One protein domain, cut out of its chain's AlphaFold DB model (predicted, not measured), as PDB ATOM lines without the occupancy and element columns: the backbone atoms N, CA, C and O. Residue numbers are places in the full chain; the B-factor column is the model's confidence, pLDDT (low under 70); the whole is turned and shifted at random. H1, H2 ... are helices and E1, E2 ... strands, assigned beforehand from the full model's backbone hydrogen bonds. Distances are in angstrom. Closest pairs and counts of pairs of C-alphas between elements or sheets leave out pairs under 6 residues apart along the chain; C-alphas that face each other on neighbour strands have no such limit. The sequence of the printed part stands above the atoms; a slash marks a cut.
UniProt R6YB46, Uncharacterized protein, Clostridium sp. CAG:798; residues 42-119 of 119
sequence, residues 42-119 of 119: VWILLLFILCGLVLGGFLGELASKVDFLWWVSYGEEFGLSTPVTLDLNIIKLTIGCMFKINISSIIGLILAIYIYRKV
ATOM      1  N   VAL A  42      33.860  16.641  92.008       85.12
ATOM      2  CA  VAL A  42      32.686  17.234  92.675       85.12
ATOM      3  C   VAL A  42      32.613  16.768  94.133       85.12
ATOM      4  O   VAL A  42      32.254  17.539  95.016       85.12
ATOM      5  N   TRP A  43      33.077  15.546  94.396       89.31
ATOM      6  CA  TRP A  43      33.262  14.979  95.729       89.31
ATOM      7  C   TRP A  43      34.159  15.811  96.652       89.31
ATOM      8  O   TRP A  43      33.816  15.990  97.818       89.31
ATOM      9  N   ILE A  44      35.281  16.352  96.158       88.12
ATOM     10  CA  ILE A  44      36.169  17.166  96.998       88.12
ATOM     11  C   ILE A  44      35.537  18.532  97.287       88.12
ATOM     12  O   ILE A  44      35.622  19.014  98.412       88.12
ATOM     13  N   LEU A  45      34.824  19.118  96.316       88.38
ATOM     14  CA  LEU A  45      34.061  20.354  96.517       88.38
ATOM     15  C   LEU A  45      32.972  20.161  97.580       88.38
ATOM     16  O   LEU A  45      32.830  21.000  98.467       88.38
ATOM     17  N   LEU A  46      32.237  19.046  97.519       91.38
ATOM     18  CA  LEU A  46      31.208  18.710  98.503       91.38
ATOM     19  C   LEU A  46      31.806  18.609  99.916       91.38
ATOM     20  O   LEU A  46      31.255  19.177 100.858       91.38
ATOM     21  N   LEU A  47      32.953  17.936 100.053       91.94
ATOM     22  CA  LEU A  47      33.654  17.803 101.330       91.94
ATOM     23  C   LEU A  47      34.084  19.168 101.886       91.94
ATOM     24  O   LEU A  47      33.871  19.442 103.065       91.94
ATOM     25  N   PHE A  48      34.635  20.041 101.038       92.38
ATOM     26  CA  PHE A  48      35.011  21.400 101.436       92.38
ATOM     27  C   PHE A  48      33.807  22.208 101.925       92.38
ATOM     28  O   PHE A  48      33.903  22.866 102.957       92.38
ATOM     29  N   ILE A  49      32.672  22.130 101.226       92.25
ATOM     30  CA  ILE A  49      31.428  22.804 101.626       92.25
ATOM     31  C   ILE A  49      30.946  22.308 102.995       92.25
ATOM     32  O   ILE A  49      30.662  23.126 103.870       92.25
ATOM     33  N   LEU A  50      30.904  20.988 103.202       93.56
ATOM     34  CA  LEU A  50      30.516  20.382 104.479       93.56
ATOM     35  C   LEU A  50      31.452  20.814 105.615       93.56
ATOM     36  O   LEU A  50      30.981  21.256 106.662       93.56
ATOM     37  N   CYS A  51      32.770  20.760 105.398       94.44
ATOM     38  CA  CYS A  51      33.749  21.228 106.377       94.44
ATOM     39  C   CYS A  51      33.599  22.722 106.676       94.44
ATOM     40  O   CYS A  51      33.602  23.103 107.843       94.44
ATOM     41  N   GLY A  52      33.439  23.566 105.655       94.06
ATOM     42  CA  GLY A  52      33.250  25.007 105.826       94.06
ATOM     43  C   GLY A  52      32.007  25.337 106.648       94.06
ATOM     44  O   GLY A  52      32.069  26.178 107.543       94.06
ATOM     45  N   LEU A  53      30.904  24.629 106.399       93.31
ATOM     46  CA  LEU A  53      29.651  24.816 107.123       93.31
ATOM     47  C   LEU A  53      29.766  24.388 108.596       93.31
ATOM     48  O   LEU A  53      29.340  25.143 109.471       93.31
ATOM     49  N   VAL A  54      30.387  23.232 108.874       92.81
ATOM     50  CA  VAL A  54      30.604  22.720 110.243       92.81
ATOM     51  C   VAL A  54      31.581  23.602 111.025       92.81
ATOM     52  O   VAL A  54      31.286  23.991 112.154       92.81
ATOM     53  N   LEU A  55      32.723  23.960 110.429       94.38
ATOM     54  CA  LEU A  55      33.726  24.822 111.065       94.38
ATOM     55  C   LEU A  55      33.185  26.233 111.303       94.38
ATOM     56  O   LEU A  55      33.370  26.788 112.385       94.38
ATOM     57  N   GLY A  56      32.486  26.798 110.317       93.50
ATOM     58  CA  GLY A  56      31.815  28.085 110.456       93.50
ATOM     59  C   GLY A  56      30.756  28.046 111.556       93.50
ATOM     60  O   GLY A  56      30.764  28.910 112.429       93.50
ATOM     61  N   GLY A  57      29.920  27.006 111.594       92.38
ATOM     62  CA  GLY A  57      28.908  26.837 112.638       92.38
ATOM     63  C   GLY A  57      29.518  26.782 114.040       92.38
ATOM     64  O   GLY A  57      29.085  27.520 114.924       92.38
ATOM     65  N   PHE A  58      30.587  25.996 114.210       93.19
ATOM     66  CA  PHE A  58      31.328  25.889 115.468       93.19
ATOM     67  C   PHE A  58      31.936  27.229 115.911       93.19
ATOM     68  O   PHE A  58      31.802  27.620 117.070       93.19
ATOM     69  N   LEU A  59      32.548  27.976 114.985       92.38
ATOM     70  CA  LEU A  59      33.075  29.319 115.256       92.38
ATOM     71  C   LEU A  59      31.968  30.309 115.643       92.38
ATOM     72  O   LEU A  59      32.177  31.131 116.532       92.38
ATOM     73  N   GLY A  60      30.789  30.212 115.025       91.81
ATOM     74  CA  GLY A  60      29.638  31.060 115.341       91.81
ATOM     75  C   GLY A  60      29.077  30.788 116.734       91.81
ATOM     76  O   GLY A  60      28.704  31.718 117.448       91.81
ATOM     77  N   GLU A  61      29.071  29.524 117.155       89.94
ATOM     78  CA  GLU A  61      28.685  29.129 118.513       89.94
ATOM     79  C   GLU A  61      29.672  29.684 119.552       89.94
ATOM     80  O   GLU A  61      29.267  30.194 120.595       89.94
ATOM     81  N   LEU A  62      30.977  29.662 119.258       90.12
ATOM     82  CA  LEU A  62      31.991  30.262 120.132       90.12
ATOM     83  C   LEU A  62      31.879  31.793 120.182       90.12
ATOM     84  O   LEU A  62      31.994  32.381 121.256       90.12
ATOM     85  N   ALA A  63      31.615  32.426 119.037       89.75
ATOM     86  CA  ALA A  63      31.438  33.869 118.908       89.75
ATOM     87  C   ALA A  63      30.187  34.389 119.640       89.75
ATOM     88  O   ALA A  63      30.169  35.543 120.061       89.75
ATOM     89  N   SER A  64      29.180  33.534 119.861       87.88
ATOM     90  CA  SER A  64      27.971  33.873 120.630       87.88
ATOM     91  C   SER A  64      28.260  34.295 122.075       87.88
ATOM     92  O   SER A  64      27.478  35.028 122.671       87.88
ATOM     93  N   LYS A  65      29.401  33.866 122.633       87.81
ATOM     94  CA  LYS A  65      29.818  34.178 124.008       87.81
ATOM     95  C   LYS A  65      30.421  35.577 124.158       87.81
ATOM     96  O   LYS A  65      30.814  35.948 125.259       87.81
ATOM     97  N   VAL A  66      30.553  36.322 123.060       88.88
ATOM     98  CA  VAL A  66      31.134  37.665 123.032       88.88
ATOM     99  C   VAL A  66      30.033  38.662 122.682       88.88
ATOM    100  O   VAL A  66      29.506  38.636 121.571       88.88
ATOM    101  N   ASP A  67      29.743  39.593 123.595       82.81
ATOM    102  CA  ASP A  67      28.637  40.563 123.478       82.81
ATOM    103  C   ASP A  67      28.691  41.438 122.217       82.81
ATOM    104  O   ASP A  67      27.680  41.983 121.795       82.81
ATOM    105  N   PHE A  68      29.858  41.578 121.583       86.56
ATOM    106  CA  PHE A  68      30.017  42.327 120.333       86.56
ATOM    107  C   PHE A  68      29.826  41.468 119.064       86.56
ATOM    108  O   PHE A  68      29.537  42.000 117.993       86.56
ATOM    109  N   LEU A  69      29.969  40.139 119.159       86.56
ATOM    110  CA  LEU A  69      29.925  39.202 118.022       86.56
ATOM    111  C   LEU A  69      28.649  38.346 117.978       86.56
ATOM    112  O   LEU A  69      28.542  37.445 117.147       86.56
ATOM    113  N   TRP A  70      27.652  38.648 118.810       82.06
ATOM    114  CA  TRP A  70      26.377  37.921 118.864       82.06
ATOM    115  C   TRP A  70      25.697  37.762 117.490       82.06
ATOM    116  O   TRP A  70      25.127  36.715 117.188       82.06
ATOM    117  N   TRP A  71      25.823  38.768 116.620       87.62
ATOM    118  CA  TRP A  71      25.254  38.776 115.269       87.62
ATOM    119  C   TRP A  71      25.837  37.691 114.352       87.62
ATOM    120  O   TRP A  71      25.165  37.241 113.430       87.62
ATOM    121  N   VAL A  72      27.068  37.233 114.608       88.62
ATOM    122  CA  VAL A  72      27.734  36.173 113.829       88.62
ATOM    123  C   VAL A  72      27.093  34.805 114.093       88.62
ATOM    124  O   VAL A  72      27.121  33.916 113.236       88.62
ATOM    125  N   SER A  73      26.493  34.646 115.274       89.69
ATOM    126  CA  SER A  73      25.777  33.438 115.684       89.69
ATOM    127  C   SER A  73      24.308  33.435 115.257       89.69
ATOM    128  O   SER A  73      23.668  32.383 115.282       89.69
ATOM    129  N   TYR A  74      23.769  34.584 114.824       88.88
ATOM    130  CA  TYR A  74      22.409  34.650 114.297       88.88
ATOM    131  C   TYR A  74      22.274  33.696 113.105       88.88
ATOM    132  O   TYR A  74      23.160  33.603 112.253       88.88
ATOM    133  N   GLY A  75      21.201  32.918 113.085       87.44
ATOM    134  CA  GLY A  75      21.038  31.828 112.140       87.44
ATOM    135  C   GLY A  75      19.673  31.189 112.247       87.44
ATOM    136  O   GLY A  75      19.066  31.194 113.313       87.44
ATOM    137  N   GLU A  76      19.236  30.619 111.135       85.19
ATOM    138  CA  GLU A  76      17.946  29.953 111.010       85.19
ATOM    139  C   GLU A  76      18.154  28.453 110.788       85.19
ATOM    140  O   GLU A  76      19.188  27.998 110.274       85.19
ATOM    141  N   GLU A  77      17.160  27.673 111.198       88.31
ATOM    142  CA  GLU A  77      17.152  26.227 111.016       88.31
ATOM    143  C   GLU A  77      16.439  25.872 109.712       88.31
ATOM    144  O   GLU A  77      15.273  26.194 109.496       88.31
ATOM    145  N   PHE A  78      17.158  25.187 108.829       83.81
ATOM    146  CA  PHE A  78      16.670  24.719 107.542       83.81
ATOM    147  C   PHE A  78      16.671  23.197 107.501       83.81
ATOM    148  O   PHE A  78      17.665  22.546 107.819       83.81
ATOM    149  N   GLY A  79      15.568  22.610 107.053       84.69
ATOM    150  CA  GLY A  79      15.482  21.177 106.820       84.69
ATOM    151  C   GLY A  79      14.097  20.620 107.088       84.69
ATOM    152  O   GLY A  79      13.094  21.329 107.080       84.69
ATOM    153  N   LEU A  80      14.059  19.317 107.318       85.06
ATOM    154  CA  LEU A  80      12.860  18.596 107.700       85.06
ATOM    155  C   LEU A  80      12.643  18.780 109.205       85.06
ATOM    156  O   LEU A  80      13.195  18.027 110.008       85.06
ATOM    157  N   SER A  81      11.842  19.784 109.580       79.88
ATOM    158  CA  SER A  81      11.445  20.023 110.979       79.88
ATOM    159  C   SER A  81      10.721  18.811 111.570       79.88
ATOM    160  O   SER A  81      10.919  18.460 112.729       79.88
ATOM    161  N   THR A  82       9.910  18.143 110.750       83.00
ATOM    162  CA  THR A  82       9.304  16.850 111.066       83.00
ATOM    163  C   THR A  82       9.996  15.765 110.248       83.00
ATOM    164  O   THR A  82       9.968  15.841 109.013       83.00
ATOM    165  N   PRO A  83      10.612  14.756 110.885       85.56
ATOM    166  CA  PRO A  83      11.266  13.681 110.158       85.56
ATOM    167  C   PRO A  83      10.237  12.899 109.337       85.56
ATOM    168  O   PRO A  83       9.138  12.602 109.808       85.56
ATOM    169  N   VAL A  84      10.596  12.556 108.102       89.56
ATOM    170  CA  VAL A  84       9.728  11.781 107.214       89.56
ATOM    171  C   VAL A  84       9.821  10.319 107.629       89.56
ATOM    172  O   VAL A  84      10.850   9.668 107.439       89.56
ATOM    173  N   THR A  85       8.751   9.811 108.232       90.19
ATOM    174  CA  THR A  85       8.646   8.415 108.660       90.19
ATOM    175  C   THR A  85       7.843   7.613 107.644       90.19
ATOM    176  O   THR A  85       6.667   7.898 107.425       90.19
ATOM    177  N   LEU A  86       8.457   6.587 107.064       91.62
ATOM    178  CA  LEU A  86       7.778   5.556 106.292       91.62
ATOM    179  C   LEU A  86       7.624   4.315 107.173       91.62
ATOM    180  O   LEU A  86       8.614   3.686 107.550       91.62
ATOM    181  N   ASP A  87       6.380   3.986 107.511       93.19
ATOM    182  CA  ASP A  87       6.034   2.825 108.326       93.19
ATOM    183  C   ASP A  87       5.379   1.755 107.442       93.19
ATOM    184  O   ASP A  87       4.299   1.967 106.893       93.19
ATOM    185  N   LEU A  88       6.068   0.626 107.263       93.56
ATOM    186  CA  LEU A  88       5.594  -0.514 106.474       93.56
ATOM    187  C   LEU A  88       5.100  -1.665 107.370       93.56
ATOM    188  O   LEU A  88       4.987  -2.792 106.889       93.56
ATOM    189  N   ASN A  89       4.840  -1.413 108.663       89.94
ATOM    190  CA  ASN A  89       4.435  -2.382 109.697       89.94
ATOM    191  C   ASN A  89       5.530  -3.404 110.092       89.94
ATOM    192  O   ASN A  89       5.712  -3.701 111.268       89.94
ATOM    193  N   ILE A  90       6.323  -3.898 109.135       93.69
ATOM    194  CA  ILE A  90       7.438  -4.839 109.375       93.69
ATOM    195  C   ILE A  90       8.779  -4.096 109.502       93.69
ATOM    196  O   ILE A  90       9.674  -4.523 110.229       93.69
ATOM    197  N   ILE A  91       8.928  -2.979 108.784       93.25
ATOM    198  CA  ILE A  91      10.136  -2.147 108.766       93.25
ATOM    199  C   ILE A  91       9.711  -0.680 108.833       93.25
ATOM    200  O   ILE A  91       8.807  -0.255 108.112       93.25
ATOM    201  N   LYS A  92      10.398   0.094 109.678       92.06
ATOM    202  CA  LYS A  92      10.205   1.539 109.818       92.06
ATOM    203  C   LYS A  92      11.465   2.282 109.384       92.06
ATOM    204  O   LYS A  92      12.538   2.055 109.939       92.06
ATOM    205  N   LEU A  93      11.328   3.186 108.415       93.69
ATOM    206  CA  LEU A  93      12.399   4.058 107.929       93.69
ATOM    207  C   LEU A  93      12.096   5.502 108.333       93.69
ATOM    208  O   LEU A  93      11.006   6.001 108.077       93.69
ATOM    209  N   THR A  94      13.057   6.183 108.955       92.75
ATOM    210  CA  THR A  94      12.924   7.596 109.338       92.75
ATOM    211  C   THR A  94      14.035   8.404 108.683       92.75
ATOM    212  O   THR A  94      15.209   8.167 108.957       92.75
ATOM    213  N   ILE A  95      13.667   9.349 107.819       92.25
ATOM    214  CA  ILE A  95      14.594  10.266 107.153       92.25
ATOM    215  C   ILE A  95      14.425  11.639 107.801       92.25
ATOM    216  O   ILE A  95      13.407  12.308 107.626       92.25
ATOM    217  N   GLY A  96      15.424  12.043 108.579       90.19
ATOM    218  CA  GLY A  96      15.509  13.364 109.189       90.19
ATOM    219  C   GLY A  96      16.768  14.072 108.714       90.19
ATOM    220  O   GLY A  96      17.828  13.460 108.614       90.19
ATOM    221  N   CYS A  97      16.649  15.357 108.402       88.69
ATOM    222  CA  CYS A  97      17.785  16.180 108.021       88.69
ATOM    223  C   CYS A  97      17.503  17.622 108.430       88.69
ATOM    224  O   CYS A  97      16.549  18.216 107.936       88.69
ATOM    225  N   MET A  98      18.300  18.158 109.350       88.19
ATOM    226  CA  MET A  98      18.152  19.510 109.877       88.19
ATOM    227  C   MET A  98      19.530  20.161 109.932       88.19
ATOM    228  O   MET A  98      20.484  19.568 110.436       88.19
ATOM    229  N   PHE A  99      19.627  21.373 109.404       86.81
ATOM    230  CA  PHE A  99      20.839  22.171 109.364       86.81
ATOM    231  C   PHE A  99      20.551  23.534 109.970       86.81
ATOM    232  O   PHE A  99      19.724  24.285 109.463       86.81
ATOM    233  N   LYS A 100      21.273  23.887 111.025       87.19
ATOM    234  CA  LYS A 100      21.285  25.258 111.528       87.19
ATOM    235  C   LYS A 100      22.368  26.032 110.789       87.19
ATOM    236  O   LYS A 100      23.546  25.699 110.916       87.19
ATOM    237  N   ILE A 101      21.977  27.030 109.999       89.94
ATOM    238  CA  ILE A 101      22.915  27.859 109.234       89.94
ATOM    239  C   ILE A 101      22.946  29.243 109.871       89.94
ATOM    240  O   ILE A 101      21.975  29.993 109.799       89.94
ATOM    241  N   ASN A 102      24.079  29.579 110.487       92.88
ATOM    242  CA  ASN A 102      24.341  30.913 111.020       92.88
ATOM    243  C   ASN A 102      25.214  31.749 110.070       92.88
ATOM    244  O   ASN A 102      25.771  31.233 109.093       92.88
ATOM    245  N   ILE A 103      25.340  33.055 110.340       93.38
ATOM    246  CA  ILE A 103      26.213  33.948 109.556       93.38
ATOM    247  C   ILE A 103      27.643  33.386 109.499       93.38
ATOM    248  O   ILE A 103      28.280  33.408 108.444       93.38
ATOM    249  N   SER A 104      28.139  32.820 110.598       94.56
ATOM    250  CA  SER A 104      29.460  32.188 110.642       94.56
ATOM    251  C   SER A 104      29.608  30.992 109.689       94.56
ATOM    252  O   SER A 104      30.640  30.849 109.033       94.56
ATOM    253  N   SER A 105      28.580  30.153 109.543       93.56
ATOM    254  CA  SER A 105      28.531  29.059 108.566       93.56
ATOM    255  C   SER A 105      28.616  29.579 107.135       93.56
ATOM    256  O   SER A 105      29.311  28.980 106.316       93.56
ATOM    257  N   ILE A 106      27.968  30.710 106.831       93.69
ATOM    258  CA  ILE A 106      28.067  31.359 105.514       93.69
ATOM    259  C   ILE A 106      29.504  31.840 105.265       93.69
ATOM    260  O   ILE A 106      30.053  31.617 104.185       93.69
ATOM    261  N   ILE A 107      30.148  32.442 106.268       93.81
ATOM    262  CA  ILE A 107      31.551  32.869 106.173       93.81
ATOM    263  C   ILE A 107      32.470  31.658 105.943       93.81
ATOM    264  O   ILE A 107      33.315  31.681 105.045       93.81
ATOM    265  N   GLY A 108      32.274  30.576 106.702       93.75
ATOM    266  CA  GLY A 108      33.014  29.322 106.541       93.75
ATOM    267  C   GLY A 108      32.827  28.693 105.158       93.75
ATOM    268  O   GLY A 108      33.793  28.217 104.560       93.75
ATOM    269  N   LEU A 109      31.614  28.760 104.601       94.56
ATOM    270  CA  LEU A 109      31.307  28.314 103.241       94.56
ATOM    271  C   LEU A 109      32.059  29.137 102.183       94.56
ATOM    272  O   LEU A 109      32.669  28.564 101.277       94.56
ATOM    273  N   ILE A 110      32.054  30.470 102.300       94.62
ATOM    274  CA  ILE A 110      32.775  31.365 101.379       94.62
ATOM    275  C   ILE A 110      34.277  31.058 101.406       94.62
ATOM    276  O   ILE A 110      34.904  30.938 100.350       94.62
ATOM    277  N   LEU A 111      34.849  30.872 102.602       93.62
ATOM    278  CA  LEU A 111      36.253  30.490 102.770       93.62
ATOM    279  C   LEU A 111      36.553  29.119 102.157       93.62
ATOM    280  O   LEU A 111      37.561  28.970 101.467       93.62
ATOM    281  N   ALA A 112      35.674  28.132 102.345       91.69
ATOM    282  CA  ALA A 112      35.838  26.808 101.755       91.69
ATOM    283  C   ALA A 112      35.847  26.854 100.219       91.69
ATOM    284  O   ALA A 112      36.716  26.244  99.595       91.69
ATOM    285  N   ILE A 113      34.941  27.625  99.606       90.50
ATOM    286  CA  ILE A 113      34.914  27.829  98.148       90.50
ATOM    287  C   ILE A 113      36.192  28.532  97.681       90.50
ATOM    288  O   ILE A 113      36.769  28.156  96.658       90.50
ATOM    289  N   TYR A 114      36.658  29.536  98.427       92.56
ATOM    290  CA  TYR A 114      37.891  30.249  98.107       92.56
ATOM    291  C   TYR A 114      39.115  29.320  98.129       92.56
ATOM    292  O   TYR A 114      39.912  29.344  97.189       92.56
ATOM    293  N   ILE A 115      39.238  28.471  99.157       88.56
ATOM    294  CA  ILE A 115      40.323  27.486  99.271       88.56
ATOM    295  C   ILE A 115      40.214  26.446  98.155       88.56
ATOM    296  O   ILE A 115      41.206  26.202  97.476       88.56
ATOM    297  N   TYR A 116      39.020  25.898  97.905       86.44
ATOM    298  CA  TYR A 116      38.802  24.936  96.822       86.44
ATOM    299  C   TYR A 116      39.203  25.503  95.459       86.44
ATOM    300  O   TYR A 116      39.776  24.793  94.648       86.44
ATOM    301  N   ARG A 117      38.961  26.794  95.202       83.31
ATOM    302  CA  ARG A 117      39.373  27.426  93.941       83.31
ATOM    303  C   ARG A 117      40.895  27.514  93.779       83.31
ATOM    304  O   ARG A 117      41.368  27.697  92.660       83.31
ATOM    305  N   LYS A 118      41.647  27.458  94.881       81.56
ATOM    306  CA  LYS A 118      43.112  27.501  94.887       81.56
ATOM    307  C   LYS A 118      43.745  26.107  94.775       81.56
ATOM    308  O   LYS A 118      44.910  26.029  94.391       81.56
ATOM    309  N   VAL A 119      43.004  25.055  95.127       80.62
ATOM    310  CA  VAL A 119      43.404  23.640  95.006       80.62
ATOM    311  C   VAL A 119      43.159  23.149  93.581       80.62
ATOM    312  O   VAL A 119      44.078  22.509  93.027       80.62
TER     313      VAL A 119
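AT A GLANCE: This is residues 42 to 119 of the 119 residues of an uncharacterized protein of Clostridium sp. CAG:798 (UniProt R6YB46). What does the domain look like? A narrow two-stranded ribbon, with E1 beside E4 and then E2 beside E3, leads away from a V of two helices, H1 and H3, that meet near residues 56 and 105 and spread toward residues 42 and 119; the ribbon's tip, residues 87 to 92, sticks out. What is it made of? The printed part has 78 residues with three named helices and four named strands, in the order H1 H2 E1 E2 E3 E4 H3, with two antiparallel sheets, E1 - E4 and E2 - E3, and a mixed class of helices and strands. It is loose, with a radius of gyration of the C-alphas of 16.4 A, and flat, spanning 51 by 36 by 14 A.

IN THESE COORDINATES: Where are the strands? E1 is residues 75 to 79, 13.1 A long, and E4 is residues 98 to 102, 13.0 A long. E2 is residues 84 to 87 and E3 residues 92 to 95. Where are the helices? H1, residues 42 to 63, is 31.1 A long and begins with C-alpha 42 at (32.686, 17.234, 92.675). H2 is residues 70 to 73, and H3, residues 103 to 118, is 23.3 A long and ends with C-alpha 118 at (43.112, 27.501, 94.887).

HOW THE PARTS SIT: How are the strands paired? E1 and E4 are antiparallel at 158 degrees, with N 78 and O 99 within hydrogen-bond range at 2.8 A. E2 and E3 form a hairpin, antiparallel at 170 degrees, with N 86 and O 93 at 2.8 A. E3 runs on into E4 at 16 degrees across a break of 2 residues. How do the helices stand? H1 and H3 touch, closest at the C-alphas of Gly 56 and Ser 105, 3.9 A apart, and run opposite ways at a tilt of 36 degrees, only just steep. H2 touches residues 57 to 63 of H1, closest at the C-alphas of Gly 60 and Ser 73, 4.5 A, and residues 103 to 104 of H3, closest at those of Val 72 and Ile 103, 5.1 A. What of the helix backbones and the far strands? Every O i to N i+4 pair in H1 and H3 is within hydrogen-bond range, while H2 is too short for such a pair. E2 and E3 are apart from H1, H2 and H3.

THE WHOLE: How large is it? The two C-alphas farthest apart, those of Phe 68 and Ile 90, are 53.4 A apart. Is it continuous and confident? The printed part has no cut and no long link, and ends at residue 119, the chain's last. Its mean pLDDT is 89.8, and no printed residue is under 70.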